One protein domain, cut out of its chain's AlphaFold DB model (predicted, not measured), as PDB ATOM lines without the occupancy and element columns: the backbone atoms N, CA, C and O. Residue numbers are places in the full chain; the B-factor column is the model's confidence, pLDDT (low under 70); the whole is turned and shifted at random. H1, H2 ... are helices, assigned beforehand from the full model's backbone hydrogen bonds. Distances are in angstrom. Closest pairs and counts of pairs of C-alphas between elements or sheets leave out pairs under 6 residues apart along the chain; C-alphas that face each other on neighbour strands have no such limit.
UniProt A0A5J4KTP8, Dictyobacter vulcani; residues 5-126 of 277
ATOM      1  N   GLU A   5     338.431 234.549 219.057       79.75
ATOM      2  CA  GLU A   5     337.051 234.444 219.536       79.75
ATOM      3  C   GLU A   5     336.225 235.668 219.122       79.75
ATOM      4  O   GLU A   5     335.086 235.523 218.682       79.75
ATOM      5  N   GLY A   6     336.819 236.864 219.196       79.12
ATOM      6  CA  GLY A   6     336.192 238.106 218.750       79.12
ATOM      7  C   GLY A   6     335.865 238.082 217.260       79.12
ATOM      8  O   GLY A   6     334.744 238.400 216.885       79.12
ATOM      9  N   LEU A   7     336.800 237.632 216.416       79.38
ATOM     10  CA  LEU A   7     336.573 237.512 214.972       79.38
ATOM     11  C   LEU A   7     335.469 236.497 214.638       79.38
ATOM     12  O   LEU A   7     334.666 236.730 213.738       79.38
ATOM     13  N   ILE A   8     335.407 235.370 215.356       86.12
ATOM     14  CA  ILE A   8     334.335 234.379 215.174       86.12
ATOM     15  C   ILE A   8     332.973 235.002 215.495       86.12
ATOM     16  O   ILE A   8     332.026 234.812 214.732       86.12
ATOM     17  N   ALA A   9     332.880 235.752 216.595       82.19
ATOM     18  CA  ALA A   9     331.655 236.437 216.986       82.19
ATOM     19  C   ALA A   9     331.245 237.522 215.973       82.19
ATOM     20  O   ALA A   9     330.071 237.589 215.625       82.19
ATOM     21  N   GLU A  10     332.191 238.297 215.431       83.75
ATOM     22  CA  GLU A  10     331.905 239.275 214.368       83.75
ATOM     23  C   GLU A  10     331.340 238.623 213.107       83.75
ATOM     24  O   GLU A  10     330.324 239.061 212.574       83.75
ATOM     25  N   VAL A  11     331.987 237.559 212.625       85.31
ATOM     26  CA  VAL A  11     331.541 236.863 211.413       85.31
ATOM     27  C   VAL A  11     330.178 236.211 211.638       85.31
ATOM     28  O   VAL A  11     329.342 236.222 210.737       85.31
ATOM     29  N   ALA A  12     329.938 235.653 212.827       85.69
ATOM     30  CA  ALA A  12     328.629 235.122 213.183       85.69
ATOM     31  C   ALA A  12     327.558 236.221 213.176       85.69
ATOM     32  O   ALA A  12     326.480 235.997 212.636       85.69
ATOM     33  N   ASP A  13     327.857 237.404 213.711       88.12
ATOM     34  CA  ASP A  13     326.906 238.513 213.735       88.12
ATOM     35  C   ASP A  13     326.607 239.074 212.339       88.12
ATOM     36  O   ASP A  13     325.454 239.331 212.002       88.12
ATOM     37  N   GLU A  14     327.617 239.148 211.471       80.12
ATOM     38  CA  GLU A  14     327.432 239.515 210.064       80.12
ATOM     39  C   GLU A  14     326.536 238.498 209.330       80.12
ATOM     40  O   GLU A  14     325.697 238.869 208.510       80.12
ATOM     41  N   ILE A  15     326.649 237.201 209.647       85.38
ATOM     42  CA  ILE A  15     325.745 236.171 209.107       85.38
ATOM     43  C   ILE A  15     324.304 236.397 209.588       85.38
ATOM     44  O   ILE A  15     323.373 236.242 208.794       85.38
ATOM     45  N   GLU A  16     324.104 236.758 210.858       87.06
ATOM     46  CA  GLU A  16     322.779 237.080 211.404       87.06
ATOM     47  C   GLU A  16     322.171 238.298 210.696       87.06
ATOM     48  O   GLU A  16     321.038 238.214 210.211       87.06
ATOM     49  N   TYR A  17     322.954 239.370 210.536       77.44
ATOM     50  CA  TYR A  17     322.569 240.567 209.789       77.44
ATOM     51  C   TYR A  17     322.141 240.232 208.354       77.44
ATOM     52  O   TYR A  17     321.040 240.588 207.922       77.44
ATOM     53  N   LEU A  18     322.962 239.474 207.621       75.19
ATOM     54  CA  LEU A  18     322.661 239.061 206.245       75.19
ATOM     55  C   LEU A  18     321.445 238.129 206.154       75.19
ATOM     56  O   LEU A  18     320.773 238.086 205.120       75.19
ATOM     57  N   ALA A  19     321.135 237.401 207.226       83.00
ATOM     58  CA  ALA A  19     319.933 236.586 207.342       83.00
ATOM     59  C   ALA A  19     318.685 237.384 207.772       83.00
ATOM     60  O   ALA A  19     317.614 236.788 207.922       83.00
ATOM     61  N   GLY A  20     318.797 238.704 207.968       83.56
ATOM     62  CA  GLY A  20     317.711 239.574 208.424       83.56
ATOM     63  C   GLY A  20     317.327 239.358 209.889       83.56
ATOM     64  O   GLY A  20     316.187 239.637 210.268       83.56
ATOM     65  N   ARG A  21     318.237 238.806 210.699       89.38
ATOM     66  CA  ARG A  21     318.059 238.625 212.143       89.38
ATOM     67  C   ARG A  21     318.761 239.755 212.909       89.38
ATOM     68  O   ARG A  21     319.705 240.333 212.374       89.38
ATOM     69  N   PRO A  22     318.313 240.074 214.138       86.56
ATOM     70  CA  PRO A  22     318.931 241.128 214.931       86.56
ATOM     71  C   PRO A  22     320.407 240.854 215.221       86.56
ATOM     72  O   PRO A  22     320.771 239.766 215.680       86.56
ATOM     73  N   THR A  23     321.230 241.874 215.018       91.38
ATOM     74  CA  THR A  23     322.652 241.898 215.372       91.38
ATOM     75  C   THR A  23     322.861 241.794 216.887       91.38
ATOM     76  O   THR A  23     321.926 241.900 217.688       91.38
ATOM     77  N   LEU A  24     324.093 241.535 217.321       91.62
ATOM     78  CA  LEU A  24     324.481 241.521 218.732       91.62
ATOM     79  C   LEU A  24     324.270 242.900 219.361       91.62
ATOM     80  O   LEU A  24     323.766 242.987 220.481       91.62
ATOM     81  N   GLU A  25     324.579 243.962 218.617       91.12
ATOM     82  CA  GLU A  25     324.303 245.342 219.017       91.12
ATOM     83  C   GLU A  25     322.804 245.566 219.245       91.12
ATOM     84  O   GLU A  25     322.404 245.948 220.344       91.12
ATOM     85  N   GLU A  26     321.959 245.269 218.253       89.50
ATOM     86  CA  GLU A  26     320.507 245.469 218.360       89.50
ATOM     87  C   GLU A  26     319.912 244.674 219.529       89.50
ATOM     88  O   GLU A  26     319.073 245.182 220.273       89.50
ATOM     89  N   ARG A  27     320.375 243.438 219.743       95.00
ATOM     90  CA  ARG A  27     319.959 242.616 220.889       95.00
ATOM     91  C   ARG A  27     320.364 243.242 222.222       95.00
ATOM     92  O   ARG A  27     319.555 243.249 223.150       95.00
ATOM     93  N   CYS A  28     321.581 243.775 222.315       95.69
ATOM     94  CA  CYS A  28     322.069 244.455 223.512       95.69
ATOM     95  C   CYS A  28     321.262 245.726 223.808       95.69
ATOM     96  O   CYS A  28     320.857 245.932 224.950       95.69
ATOM     97  N   LEU A  29     320.976 246.543 222.793       91.38
ATOM     98  CA  LEU A  29     320.187 247.768 222.950       91.38
ATOM     99  C   LEU A  29     318.728 247.469 223.338       91.38
ATOM    100  O   LEU A  29     318.180 248.130 224.215       91.38
ATOM    101  N   VAL A  30     318.123 246.410 222.789       93.44
ATOM    102  CA  VAL A  30     316.780 245.962 223.204       93.44
ATOM    103  C   VAL A  30     316.766 245.474 224.655       93.44
ATOM    104  O   VAL A  30     315.818 245.754 225.393       93.44
ATOM    105  N   ALA A  31     317.788 244.730 225.085       96.12
ATOM    106  CA  ALA A  31     317.906 244.304 226.479       96.12
ATOM    107  C   ALA A  31     318.096 245.505 227.420       96.12
ATOM    108  O   ALA A  31     317.517 245.539 228.507       96.12
ATOM    109  N   LEU A  32     318.854 246.511 226.978       94.69
ATOM    110  CA  LEU A  32     319.077 247.751 227.713       94.69
ATOM    111  C   LEU A  32     317.774 248.526 227.900       94.69
ATOM    112  O   LEU A  32     317.453 248.900 229.025       94.69
ATOM    113  N   ASP A  33     316.993 248.702 226.833       92.19
ATOM    114  CA  ASP A  33     315.691 249.372 226.900       92.19
ATOM    115  C   ASP A  33     314.753 248.699 227.908       92.19
ATOM    116  O   ASP A  33     314.125 249.377 228.724       92.19
ATOM    117  N   ARG A  34     314.696 247.361 227.898       94.44
ATOM    118  CA  ARG A  34     313.891 246.589 228.859       94.44
ATOM    119  C   ARG A  34     314.372 246.777 230.291       94.44
ATOM    120  O   ARG A  34     313.552 246.937 231.192       94.44
ATOM    121  N   TYR A  35     315.684 246.766 230.512       95.44
ATOM    122  CA  TYR A  35     316.237 246.988 231.841       95.44
ATOM    123  C   TYR A  35     315.949 248.406 232.349       95.44
ATOM    124  O   TYR A  35     315.521 248.552 233.488       95.44
ATOM    125  N   VAL A  36     316.110 249.440 231.518       92.56
ATOM    126  CA  VAL A  36     315.821 250.834 231.906       92.56
ATOM    127  C   VAL A  36     314.352 251.011 232.312       92.56
ATOM    128  O   VAL A  36     314.060 251.792 233.222       92.56
ATOM    129  N   GLU A  37     313.437 250.268 231.681       90.50
ATOM    130  CA  GLU A  37     312.005 250.280 232.000       90.50
ATOM    131  C   GLU A  37     311.645 249.501 233.274       90.50
ATOM    132  O   GLU A  37     310.866 250.002 234.085       90.50
ATOM    133  N   VAL A  38     312.171 248.284 233.448       93.12
ATOM    134  CA  VAL A  38     311.725 247.357 234.509       93.12
ATOM    135  C   VAL A  38     312.631 247.380 235.745       93.12
ATOM    136  O   VAL A  38     312.140 247.274 236.866       93.12
ATOM    137  N   GLN A  39     313.942 247.539 235.547       91.75
ATOM    138  CA  GLN A  39     314.979 247.626 236.584       91.75
ATOM    139  C   GLN A  39     315.005 246.447 237.572       91.75
ATOM    140  O   GLN A  39     315.325 246.611 238.750       91.75
ATOM    141  N   ASP A  40     314.697 245.238 237.097       94.00
ATOM    142  CA  ASP A  40     314.789 244.016 237.897       94.00
ATOM    143  C   ASP A  40     316.077 243.214 237.624       94.00
ATOM    144  O   ASP A  40     316.849 243.479 236.697       94.00
ATOM    145  N   ALA A  41     316.319 242.213 238.475       93.12
ATOM    146  CA  ALA A  41     317.504 241.365 238.393       93.12
ATOM    147  C   ALA A  41     317.517 240.451 237.154       93.12
ATOM    148  O   ALA A  41     318.594 240.072 236.695       93.12
ATOM    149  N   GLU A  42     316.348 240.094 236.615       96.12
ATOM    150  CA  GLU A  42     316.231 239.242 235.430       96.12
ATOM    151  C   GLU A  42     316.652 240.016 234.177       96.12
ATOM    152  O   GLU A  42     317.500 239.547 233.414       96.12
ATOM    153  N   GLN A  43     316.151 241.242 234.007       96.19
ATOM    154  CA  GLN A  43     316.540 242.122 232.908       96.19
ATOM    155  C   GLN A  43     318.003 242.552 233.021       96.19
ATOM    156  O   GLN A  43     318.685 242.631 232.001       96.19
ATOM    157  N   LEU A  44     318.525 242.765 234.236       95.12
ATOM    158  CA  LEU A  44     319.950 243.053 234.423       95.12
ATOM    159  C   LEU A  44     320.828 241.872 233.985       95.12
ATOM    160  O   LEU A  44     321.869 242.070 233.358       95.12
ATOM    161  N   ALA A  45     320.414 240.640 234.295       95.88
ATOM    162  CA  ALA A  45     321.122 239.442 233.859       95.88
ATOM    163  C   ALA A  45     321.083 239.290 232.330       95.88
ATOM    164  O   ALA A  45     322.126 239.046 231.723       95.88
ATOM    165  N   ALA A  46     319.919 239.512 231.711       96.81
ATOM    166  CA  ALA A  46     319.760 239.478 230.259       96.81
ATOM    167  C   ALA A  46     320.598 240.561 229.554       96.81
ATOM    168  O   ALA A  46     321.257 240.283 228.552       96.81
ATOM    169  N   LEU A  47     320.627 241.781 230.098       97.31
ATOM    170  CA  LEU A  47     321.468 242.869 229.600       97.31
ATOM    171  C   LEU A  47     322.953 242.516 229.696       97.31
ATOM    172  O   LEU A  47     323.699 242.714 228.737       97.31
ATOM    173  N   ARG A  48     323.386 241.949 230.829       96.69
ATOM    174  CA  ARG A  48     324.774 241.513 231.016       96.69
ATOM    175  C   ARG A  48     325.165 240.440 230.003       96.69
ATOM    176  O   ARG A  48     326.246 240.524 229.426       96.69
ATOM    177  N   GLU A  49     324.304 239.451 229.779       96.94
ATOM    178  CA  GLU A  49     324.537 238.403 228.782       96.94
ATOM    179  C   GLU A  49     324.666 238.995 227.372       96.94
ATOM    180  O   GLU A  49     325.642 238.715 226.674       96.94
ATOM    181  N   ALA A  50     323.736 239.873 226.983       96.44
ATOM    182  CA  ALA A  50     323.752 240.509 225.671       96.44
ATOM    183  C   ALA A  50     324.995 241.392 225.459       96.44
ATOM    184  O   ALA A  50     325.621 241.321 224.402       96.44
ATOM    185  N   TYR A  51     325.409 242.160 226.471       95.88
ATOM    186  CA  TYR A  51     326.620 242.985 226.411       95.88
ATOM    187  C   TYR A  51     327.893 242.142 226.268       95.88
ATOM    188  O   TYR A  51     328.778 242.461 225.474       95.88
ATOM    189  N   LEU A  52     327.993 241.038 227.015       93.81
ATOM    190  CA  LEU A  52     329.161 240.159 226.949       93.81
ATOM    191  C   LEU A  52     329.239 239.377 225.634       93.81
ATOM    192  O   LEU A  52     330.347 239.039 225.213       93.81
ATOM    193  N   ALA A  53     328.103 239.131 224.974       93.25
ATOM    194  CA  ALA A  53     328.061 238.507 223.655       93.25
ATOM    195  C   ALA A  53     328.667 239.399 222.557       93.25
ATOM    196  O   ALA A  53     329.228 238.880 221.593       93.25
ATOM    197  N   VAL A  54     328.611 240.727 222.716       92.81
ATOM    198  CA  VAL A  54     329.281 241.678 221.819       92.81
ATOM    199  C   VAL A  54     330.805 241.532 221.975       92.81
ATOM    200  O   VAL A  54     331.297 241.526 223.112       92.81
ATOM    201  N   PRO A  55     331.582 241.442 220.876       90.81
ATOM    202  CA  PRO A  55     333.040 241.372 220.940       90.81
ATOM    203  C   PRO A  55     333.639 242.534 221.739       90.81
ATOM    204  O   PRO A  55     333.245 243.686 221.570       90.81
ATOM    205  N   GLU A  56     334.631 242.253 222.589       88.06
ATOM    206  CA  GLU A  56     335.216 243.239 223.515       88.06
ATOM    207  C   GLU A  56     335.655 244.536 222.818       88.06
ATOM    208  O   GLU A  56     335.396 245.633 223.307       88.06
ATOM    209  N   HIS A  57     336.270 244.428 221.637       85.06
ATOM    210  CA  HIS A  57     336.743 245.587 220.880       85.06
ATOM    211  C   HIS A  57     335.626 246.399 220.210       85.06
ATOM    212  O   HIS A  57     335.903 247.502 219.740       85.06
ATOM    213  N   GLN A  58     334.396 245.884 220.175       86.25
ATOM    214  CA  GLN A  58     333.219 246.572 219.644       86.25
ATOM    215  C   GLN A  58     332.359 247.223 220.730       86.25
ATOM    216  O   GLN A  58     331.705 248.224 220.451       86.25
ATOM    217  N   ARG A  59     332.394 246.716 221.973       90.44
ATOM    218  CA  ARG A  59     331.547 247.194 223.086       90.44
ATOM    219  C   ARG A  59     331.598 248.707 223.279       90.44
ATOM    220  O   ARG A  59     330.554 249.343 223.354       90.44
ATOM    221  N   ARG A  60     332.802 249.287 223.193       87.31
ATOM    222  CA  ARG A  60     333.063 250.739 223.230       87.31
ATOM    223  C   ARG A  60     332.179 251.568 222.286       87.31
ATOM    224  O   ARG A  60     331.986 252.758 222.524       87.31
ATOM    225  N   PHE A  61     331.713 250.986 221.188       82.56
ATOM    226  CA  PHE A  61     330.973 251.682 220.139       82.56
ATOM    227  C   PHE A  61     329.464 251.422 220.180       82.56
ATOM    228  O   PHE A  61     328.749 252.066 219.424       82.56
ATOM    229  N   LEU A  62     328.973 250.560 221.082       84.25
ATOM    230  CA  LEU A  62     327.562 250.150 221.156       84.25
ATOM    231  C   LEU A  62     326.578 251.317 221.248       84.25
ATOM    232  O   LEU A  62     325.489 251.264 220.688       84.25
ATOM    233  N   LEU A  63     326.946 252.373 221.975       82.62
ATOM    234  CA  LEU A  63     326.066 253.523 222.168       82.62
ATOM    235  C   LEU A  63     326.162 254.543 221.028       82.62
ATOM    236  O   LEU A  63     325.365 255.479 221.014       82.62
ATOM    237  N   HIS A  64     327.108 254.402 220.093       77.62
ATOM    238  CA  HIS A  64     327.421 255.393 219.046       77.62
ATOM    239  C   HIS A  64     327.707 256.810 219.570       77.62
ATOM    240  O   HIS A  64     327.679 257.781 218.818       77.62
ATOM    241  N   ASP A  65     328.028 256.919 220.855       74.69
ATOM    242  CA  ASP A  65     328.356 258.160 221.538       74.69
ATOM    243  C   ASP A  65     329.878 258.239 221.700       74.69
ATOM    244  O   ASP A  65     330.490 257.416 222.379       74.69
ATOM    245  N   GLN A  66     330.522 259.181 221.013       65.62
ATOM    246  CA  GLN A  66     331.986 259.276 221.030       65.62
ATOM    247  C   GLN A  66     332.528 259.892 222.323       65.62
ATOM    248  O   GLN A  66     333.692 259.642 222.664       65.62
ATOM    249  N   ASP A  67     331.694 260.647 223.039       64.12
ATOM    250  CA  ASP A  67     332.084 261.363 224.245       64.12
ATOM    251  C   ASP A  67     332.071 260.409 225.441       64.12
ATOM    252  O   ASP A  67     333.083 260.286 226.142       64.12
ATOM    253  N   VAL A  68     330.978 259.658 225.624       75.38
ATOM    254  CA  VAL A  68     330.830 258.736 226.766       75.38
ATOM    255  C   VAL A  68     331.017 257.260 226.419       75.38
ATOM    256  O   VAL A  68     331.250 256.462 227.324       75.38
ATOM    257  N   LYS A  69     331.006 256.873 225.137       85.75
ATOM    258  CA  LYS A  69     331.216 255.477 224.688       85.75
ATOM    259  C   LYS A  69     330.233 254.532 225.374       85.75
ATOM    260  O   LYS A  69     329.057 254.846 225.431       85.75
ATOM    261  N   ASP A  70     330.682 253.392 225.890       90.00
ATOM    262  CA  ASP A  70     329.868 252.441 226.644       90.00
ATOM    263  C   ASP A  70     329.945 252.629 228.164       90.00
ATOM    264  O   ASP A  70     329.397 251.802 228.891       90.00
ATOM    265  N   TRP A  71     330.559 253.712 228.661       89.12
ATOM    266  CA  TRP A  71     330.689 253.956 230.103       89.12
ATOM    267  C   TRP A  71     329.352 253.888 230.852       89.12
ATOM    268  O   TRP A  71     329.292 253.156 231.834       89.12
ATOM    269  N   PRO A  72     328.257 254.541 230.408       92.38
ATOM    270  CA  PRO A  72     326.980 254.452 231.122       92.38
ATOM    271  C   PRO A  72     326.436 253.018 231.204       92.38
ATOM    272  O   PRO A  72     325.844 252.624 232.206       92.38
ATOM    273  N   LEU A  73     326.658 252.216 230.160       93.19
ATOM    274  CA  LEU A  73     326.232 250.820 230.128       93.19
ATOM    275  C   LEU A  73     327.084 249.960 231.071       93.19
ATOM    276  O   LEU A  73     326.544 249.161 231.834       93.19
ATOM    277  N   LEU A  74     328.404 250.158 231.058       91.56
ATOM    278  CA  LEU A  74     329.331 249.509 231.983       91.56
ATOM    279  C   LEU A  74     328.998 249.830 233.441       91.56
ATOM    280  O   LEU A  74     328.927 248.910 234.252       91.56
ATOM    281  N   THR A  75     328.716 251.096 233.760       93.06
ATOM    282  CA  THR A  75     328.334 251.533 235.108       93.06
ATOM    283  C   THR A  75     327.136 250.745 235.634       93.06
ATOM    284  O   THR A  75     327.194 250.239 236.748       93.06
ATOM    285  N   ILE A  76     326.085 250.562 234.824       93.88
ATOM    286  CA  ILE A  76     324.901 249.764 235.192       93.88
ATOM    287  C   ILE A  76     325.258 248.293 235.453       93.88
ATOM    288  O   ILE A  76     324.714 247.655 236.355       93.88
ATOM    289  N   LEU A  77     326.148 247.727 234.637       94.06
ATOM    290  CA  LEU A  77     326.498 246.309 234.696       94.06
ATOM    291  C   LEU A  77     327.387 245.947 235.887       94.06
ATOM    292  O   LEU A  77     327.461 244.763 236.240       94.06
ATOM    293  N   ILE A  78     328.043 246.931 236.496       92.19
ATOM    294  CA  ILE A  78     328.960 246.745 237.618       92.19
ATOM    295  C   ILE A  78     328.189 246.898 238.935       92.19
ATOM    296  O   ILE A  78     327.464 247.882 239.107       92.19
ATOM    297  N   PRO A  79     328.293 245.928 239.865       90.81
ATOM    298  CA  PRO A  79     327.642 246.029 241.163       90.81
ATOM    299  C   PRO A  79     328.093 247.265 241.946       90.81
ATOM    300  O   PRO A  79     329.265 247.634 241.941       90.81
ATOM    301  N   ILE A  80     327.162 247.869 242.682       90.44
ATOM    302  CA  ILE A  80     327.476 248.981 243.584       90.44
ATOM    303  C   ILE A  80     328.491 248.517 244.631       90.44
ATOM    304  O   ILE A  80     328.321 247.468 245.256       90.44
ATOM    305  N   GLY A  81     329.527 249.325 244.840       88.44
ATOM    306  CA  GLY A  81     330.640 248.999 245.728       88.44
ATOM    307  C   GLY A  81     331.788 248.244 245.050       88.44
ATOM    308  O   GLY A  81     332.821 248.047 245.690       88.44
ATOM    309  N   GLU A  82     331.651 247.864 243.777       88.75
ATOM    310  CA  GLU A  82     332.749 247.307 242.985       88.75
ATOM    311  C   GLU A  82     333.431 248.389 242.129       88.75
ATOM    312  O   GLU A  82     332.771 249.308 241.635       88.75
ATOM    313  N   PRO A  83     334.763 248.318 241.959       87.06
ATOM    314  CA  PRO A  83     335.499 249.251 241.119       87.06
ATOM    315  C   PRO A  83     335.264 248.945 239.641       87.06
ATOM    316  O   PRO A  83     335.291 247.788 239.218       87.06
ATOM    317  N   MET A  84     335.092 249.994 238.840       77.38
ATOM    318  CA  MET A  84     334.830 249.830 237.411       77.38
ATOM    319  C   MET A  84     336.068 249.385 236.630       77.38
ATOM    320  O   MET A  84     335.985 248.549 235.729       77.38
ATOM    321  N   THR A  85     337.232 249.916 237.001       79.06
ATOM    322  CA  THR A  85     338.520 249.453 236.493       79.06
ATOM    323  C   THR A  85     339.539 249.344 237.624       79.06
ATOM    324  O   THR A  85     339.350 249.852 238.732       79.06
ATOM    325  N   VAL A  86     340.633 248.638 237.352       79.62
ATOM    326  CA  VAL A  86     341.803 248.592 238.229       79.62
ATOM    327  C   VAL A  86     342.902 249.387 237.544       79.62
ATOM    328  O   VAL A  86     343.195 249.169 236.365       79.62
ATOM    329  N   LYS A  87     343.513 250.313 238.279       78.62
ATOM    330  CA  LYS A  87     344.615 251.134 237.785       78.62
ATOM    331  C   LYS A  87     345.805 250.248 237.389       78.62
ATOM    332  O   LYS A  87     345.952 249.136 237.900       78.62
ATOM    333  N   PRO A  88     346.717 250.735 236.526       79.31
ATOM    334  CA  PRO A  88     347.891 249.965 236.100       79.31
ATOM    335  C   PRO A  88     348.802 249.495 237.247       79.31
ATOM    336  O   PRO A  88     349.578 248.560 237.069       79.31
ATOM    337  N   ASP A  89     348.721 250.138 238.413       83.06
ATOM    338  CA  ASP A  89     349.454 249.785 239.633       83.06
ATOM    339  C   ASP A  89     348.752 248.712 240.494       83.06
ATOM    340  O   ASP A  89     349.260 248.345 241.554       83.06
ATOM    341  N   GLY A  90     347.610 248.189 240.040       76.69
ATOM    342  CA  GLY A  90     346.828 247.165 240.730       76.69
ATOM    343  C   GLY A  90     345.872 247.712 241.790       76.69
ATOM    344  O   GLY A  90     345.177 246.921 242.429       76.69
ATOM    345  N   THR A  91     345.809 249.033 241.991       79.38
ATOM    346  CA  THR A  91     344.830 249.633 242.904       79.38
ATOM    347  C   THR A  91     343.467 249.779 242.218       79.38
ATOM    348  O   THR A  91     343.408 250.205 241.063       79.38
ATOM    349  N   PRO A  92     342.355 249.406 242.872       78.88
ATOM    350  CA  PRO A  92     341.029 249.628 242.309       78.88
ATOM    351  C   PRO A  92     340.759 251.132 242.153       78.88
ATOM    352  O   PRO A  92     341.201 251.936 242.980       78.88
ATOM    353  N   GLU A  93     340.066 251.523 241.081       81.56
ATOM    354  CA  GLU A  93     339.466 252.859 241.005       81.56
ATOM    355  C   GLU A  93     338.343 253.019 242.036       81.56
ATOM    356  O   GLU A  93     338.008 252.080 242.765       81.56
ATOM    357  N   ASP A  94     337.796 254.231 242.125       84.19
ATOM    358  CA  ASP A  94     336.673 254.507 243.010       84.19
ATOM    359  C   ASP A  94     335.510 253.557 242.675       84.19
ATOM    360  O   ASP A  94     335.243 253.233 241.511       84.19
ATOM    361  N   ALA A  95     334.886 253.031 243.726       89.50
ATOM    362  CA  ALA A  95     333.798 252.082 243.584       89.50
ATOM    363  C   ALA A  95     332.584 252.766 242.960       89.50
ATOM    364  O   ALA A  95     332.295 253.916 243.278       89.50
ATOM    365  N   VAL A  96     331.847 252.034 242.125       90.06
ATOM    366  CA  VAL A  96     330.595 252.530 241.556       90.06
ATOM    367  C   VAL A  96     329.605 252.796 242.688       90.06
ATOM    368  O   VAL A  96     329.280 251.897 243.472       90.06
ATOM    369  N   GLU A  97     329.125 254.032 242.776       92.88
ATOM    370  CA  GLU A  97     328.158 254.464 243.773       92.88
ATOM    371  C   GLU A  97     326.721 254.401 243.232       92.88
ATOM    372  O   GLU A  97     326.459 254.350 242.028       92.88
ATOM    373  N   GLN A  98     325.745 254.470 244.142       91.75
ATOM    374  CA  GLN A  98     324.328 254.557 243.774       91.75
ATOM    375  C   GLN A  98     324.040 255.766 242.863       91.75
ATOM    376  O   GLN A  98     323.187 255.677 241.979       91.75
ATOM    377  N   ALA A  99     324.749 256.882 243.069       91.50
ATOM    378  CA  ALA A  99     324.608 258.090 242.259       91.50
ATOM    379  C   ALA A  99     325.079 257.879 240.809       91.50
ATOM    380  O   ALA A  99     324.468 258.418 239.887       91.50
ATOM    381  N   ASP A 100     326.106 257.052 240.592       91.44
ATOM    382  CA  ASP A 100     326.611 256.732 239.253       91.44
ATOM    383  C   ASP A 100     325.607 255.876 238.477       91.44
ATOM    384  O   ASP A 100     325.334 256.135 237.303       91.44
ATOM    385  N   HIS A 101     325.001 254.886 239.146       93.31
ATOM    386  CA  HIS A 101     323.893 254.098 238.591       93.31
ATOM    387  C   HIS A 101     322.716 254.991 238.199       93.31
ATOM    388  O   HIS A 101     322.169 254.857 237.104       93.31
ATOM    389  N   GLU A 102     322.335 255.928 239.069       93.31
ATOM    390  CA  GLU A 102     321.240 256.857 238.791       93.31
ATOM    391  C   GLU A 102     321.554 257.779 237.603       93.31
ATOM    392  O   GLU A 102     320.703 257.950 236.726       93.31
ATOM    393  N   ALA A 103     322.778 258.308 237.523       91.69
ATOM    394  CA  ALA A 103     323.232 259.135 236.408       91.69
ATOM    395  C   ALA A 103     323.252 258.361 235.079       91.69
ATOM    396  O   ALA A 103     322.809 258.883 234.054       91.69
ATOM    397  N   ALA A 104     323.700 257.103 235.090       92.94
ATOM    398  CA  ALA A 104     323.679 256.240 233.913       92.94
ATOM    399  C   ALA A 104     322.246 255.941 233.443       92.94
ATOM    400  O   ALA A 104     321.944 256.028 232.251       92.94
ATOM    401  N   LEU A 105     321.329 255.653 234.369       94.00
ATOM    402  CA  LEU A 105     319.912 255.466 234.044       94.00
ATOM    403  C   LEU A 105     319.270 256.750 233.506       94.00
ATOM    404  O   LEU A 105     318.412 256.681 232.626       94.00
ATOM    405  N   GLU A 106     319.651 257.919 234.027       92.19
ATOM    406  CA  GLU A 106     319.175 259.205 233.514       92.19
ATOM    407  C   GLU A 106     319.713 259.497 232.111       92.19
ATOM    408  O   GLU A 106     318.942 259.942 231.265       92.19
ATOM    409  N   TYR A 107     320.975 259.167 231.817       90.25
ATOM    410  CA  TYR A 107     321.525 259.252 230.459       90.25
ATOM    411  C   TYR A 107     320.640 258.502 229.449       90.25
ATOM    412  O   TYR A 107     320.225 259.074 228.439       90.25
ATOM    413  N   PHE A 108     320.264 257.252 229.747       91.75
ATOM    414  CA  PHE A 108     319.415 256.465 228.847       91.75
ATOM    415  C   PHE A 108     317.976 256.987 228.765       91.75
ATOM    416  O   PHE A 108     317.392 257.009 227.679       91.75
ATOM    417  N   ARG A 109     317.404 257.465 229.880       89.06
ATOM    418  CA  ARG A 109     316.075 258.103 229.889       89.06
ATOM    419  C   ARG A 109     316.047 259.377 229.046       89.06
ATOM    420  O   ARG A 109     315.143 259.541 228.227       89.06
ATOM    421  N   SER A 110     317.038 260.247 229.220       80.38
ATOM    422  CA  SER A 110     317.183 261.495 228.470       80.38
ATOM    423  C   SER A 110     317.369 261.229 226.978       80.38
ATOM    424  O   SER A 110     316.646 261.803 226.167       80.38
ATOM    425  N   ARG A 111     318.237 260.280 226.611       76.88
ATOM    426  CA  ARG A 111     318.444 259.867 225.217       76.88
ATOM    427  C   ARG A 111     317.161 259.346 224.562       76.88
ATOM    428  O   ARG A 111     316.797 259.798 223.482       76.88
ATOM    429  N   LYS A 112     316.416 258.467 225.241       76.62
ATOM    430  CA  LYS A 112     315.125 257.957 224.744       76.62
ATOM    431  C   LYS A 112     314.094 259.073 224.574       76.62
ATOM    432  O   LYS A 112     313.328 259.065 223.611       76.62
ATOM    433  N   LEU A 113     314.073 260.048 225.485       73.06
ATOM    434  CA  LEU A 113     313.210 261.222 225.377       73.06
ATOM    435  C   LEU A 113     313.612 262.121 224.200       73.06
ATOM    436  O   LEU A 113     312.734 262.650 223.522       73.06
ATOM    437  N   GLU A 114     314.906 262.312 223.948       63.03
ATOM    438  CA  GLU A 114     315.411 263.057 222.793       63.03
ATOM    439  C   GLU A 114     315.074 262.363 221.476       63.03
ATOM    440  O   GLU A 114     314.548 263.020 220.580       63.03
ATOM    441  N   ASP A 115     315.251 261.044 221.389       63.56
ATOM    442  CA  ASP A 115     314.843 260.250 220.229       63.56
ATOM    443  C   ASP A 115     313.331 260.358 219.999       63.56
ATOM    444  O   ASP A 115     312.882 260.645 218.891       63.56
ATOM    445  N   GLN A 116     312.517 260.227 221.052       70.62
ATOM    446  CA  GLN A 116     311.066 260.418 220.967       70.62
ATOM    447  C   GLN A 116     310.685 261.845 220.578       70.62
ATOM    448  O   GLN A 116     309.746 262.032 219.810       70.62
ATOM    449  N   ARG A 117     311.393 262.863 221.078       61.53
ATOM    450  CA  ARG A 117     311.191 264.263 220.684       61.53
ATOM    451  C   ARG A 117     311.568 264.484 219.232       61.53
ATOM    452  O   ARG A 117     310.843 265.195 218.551       61.53
ATOM    453  N   PHE A 118     312.657 263.889 218.759       46.31
ATOM    454  CA  PHE A 118     313.081 263.965 217.369       46.31
ATOM    455  C   PHE A 118     312.067 263.275 216.452       46.31
ATOM    456  O   PHE A 118     311.637 263.871 215.469       46.31
ATOM    457  N   GLN A 119     311.598 262.079 216.816       53.56
ATOM    458  CA  GLN A 119     310.548 261.357 216.090       53.56
ATOM    459  C   GLN A 119     309.209 262.107 216.121       53.56
ATOM    460  O   GLN A 119     308.587 262.306 215.084       53.56
ATOM    461  N   ALA A 120     308.780 262.610 217.279       53.59
ATOM    462  CA  ALA A 120     307.546 263.383 217.408       53.59
ATOM    463  C   ALA A 120     307.634 264.739 216.697       53.59
ATOM    464  O   ALA A 120     306.659 265.178 216.095       53.59
ATOM    465  N   ALA A 121     308.793 265.404 216.733       45.78
ATOM    466  CA  ALA A 121     309.054 266.587 215.926       45.78
ATOM    467  C   ALA A 121     308.976 266.226 214.445       45.78
ATOM    468  O   ALA A 121     308.278 266.931 213.732       45.78
ATOM    469  N   SER A 122     309.583 265.111 214.013       38.91
ATOM    470  CA  SER A 122     309.474 264.570 212.651       38.91
ATOM    471  C   SER A 122     308.010 264.368 212.231       38.91
ATOM    472  O   SER A 122     307.632 264.811 211.152       38.91
ATOM    473  N   SER A 123     307.165 263.799 213.096       38.59
ATOM    474  CA  SER A 123     305.724 263.622 212.845       38.59
ATOM    475  C   SER A 123     304.916 264.924 212.923       38.59
ATOM    476  O   SER A 123     303.891 265.064 212.269       38.59
ATOM    477  N   ARG A 124     305.371 265.939 213.667       37.72
ATOM    478  CA  ARG A 124     304.714 267.258 213.727       37.72
ATOM    479  C   ARG A 124     304.785 268.010 212.390       37.72
ATOM    480  O   ARG A 124     303.950 268.879 212.147       37.72
ATOM    481  N   TRP A 125     305.732 267.654 211.520       34.50
ATOM    482  CA  TRP A 125     305.793 268.123 210.129       34.50
ATOM    483  C   TRP A 125     304.790 267.414 209.205       34.50
ATOM    484  O   TRP A 125     304.614 267.854 208.072       34.50
ATOM    485  N   GLU A 126     304.108 266.358 209.668       38.41
ATOM    486  CA  GLU A 126     303.048 265.680 208.906       38.41
ATOM    487  C   GLU A 126     301.678 266.375 209.067       38.41
ATOM    488  O   GLU A 126     300.897 266.368 208.118       38.41
TER     489      GLU A 126
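What this domain is: This is residues 5 to 126 of the 277 residues of a protein of Dictyobacter vulcani (UniProt A0A5J4KTP8). The model is shaped roughly like a capital I: the helical hairpin of H2 and H3 is the stem, H1 lies across one end, and the long H6 crosses the other end with short H5 packed on it. The last residues of H6, 113 to 126, stick out free, while the link of residues 78 to 97 loops out to Asp 89 at the opposite end of the longest axis. The printed part has 122 residues with six named helices, H1 to H6 in order, and no named strand; the class is all helix. It is only just compact, close to loose, with a radius of gyration of the C-alphas of 16.3 A, and is elongated, spanning 56 by 36 by 29 A.

How they stand to each other: Start at H1, residues 5 to 18, and look from Asp 13 to Leu 24 of H2, residues 24 to 38: these closest C-alphas are 6.3 A apart, and the two helices are close but not clearly touching, about perpendicular at 86 degrees. H2 and H3, residues 41 to 53, form a hairpin and touch at a shallow tilt of 16 degrees, opposite ways, closest at the C-alphas of Cys 28 and Ala 50, 4.8 A. H4, residues 56 to 59, is close to H1 but not clearly touching it; the closest C-alphas, of Gly 6 and Glu 56, are 7.1 A apart. H5, residues 71 to 77, only just touches H3, with 3 pairs of C-alphas within 8 A, the closest being Arg 48 and Leu 77 at 6.3 A. H5 touches H6, residues 98 to 126, at a steep tilt of 62 degrees, opposite ways, closest at the C-alphas of Pro 72 and Ala 104, 4.7 A. With Val 36 alone H2 only just touches H6, with 3 pairs within 8 A; the C-alphas of Val 36 and Leu 105 are closest, at 6.5 A, and the lines are about perpendicular at 76 degrees. H1 and H6 are apart. Every O i to N i+4 pair is within hydrogen-bond range in H1, H2, H3 and H5, and 24 of 25 are in H6; H4 is too short for such a pair.

Where its parts are: Find C-alpha 5 at (337.051, 234.444, 219.536); from there H1 runs 20.1 A to C-alpha 18. H2 measures 21.1 A, H3 18.4 A, H4 5.4 A and H5 9.9 A. Find C-alpha 98 at (324.328, 254.557, 243.774); H6 runs 42.3 A from it to C-alpha 126 at (303.048, 265.680, 208.906).

The domain as a whole: The C-alphas farthest apart, of Asp 89 and Glu 126, are 57.9 A apart. The printed part has no cut. The links H4 to H5, 11 residues, and H5 to H6, 20 residues, are long. In the B-factor column the mean pLDDT of the printed part is 83.7; look for values under 70 at residues 66 to 67, 114 to 115 and 117 to 126.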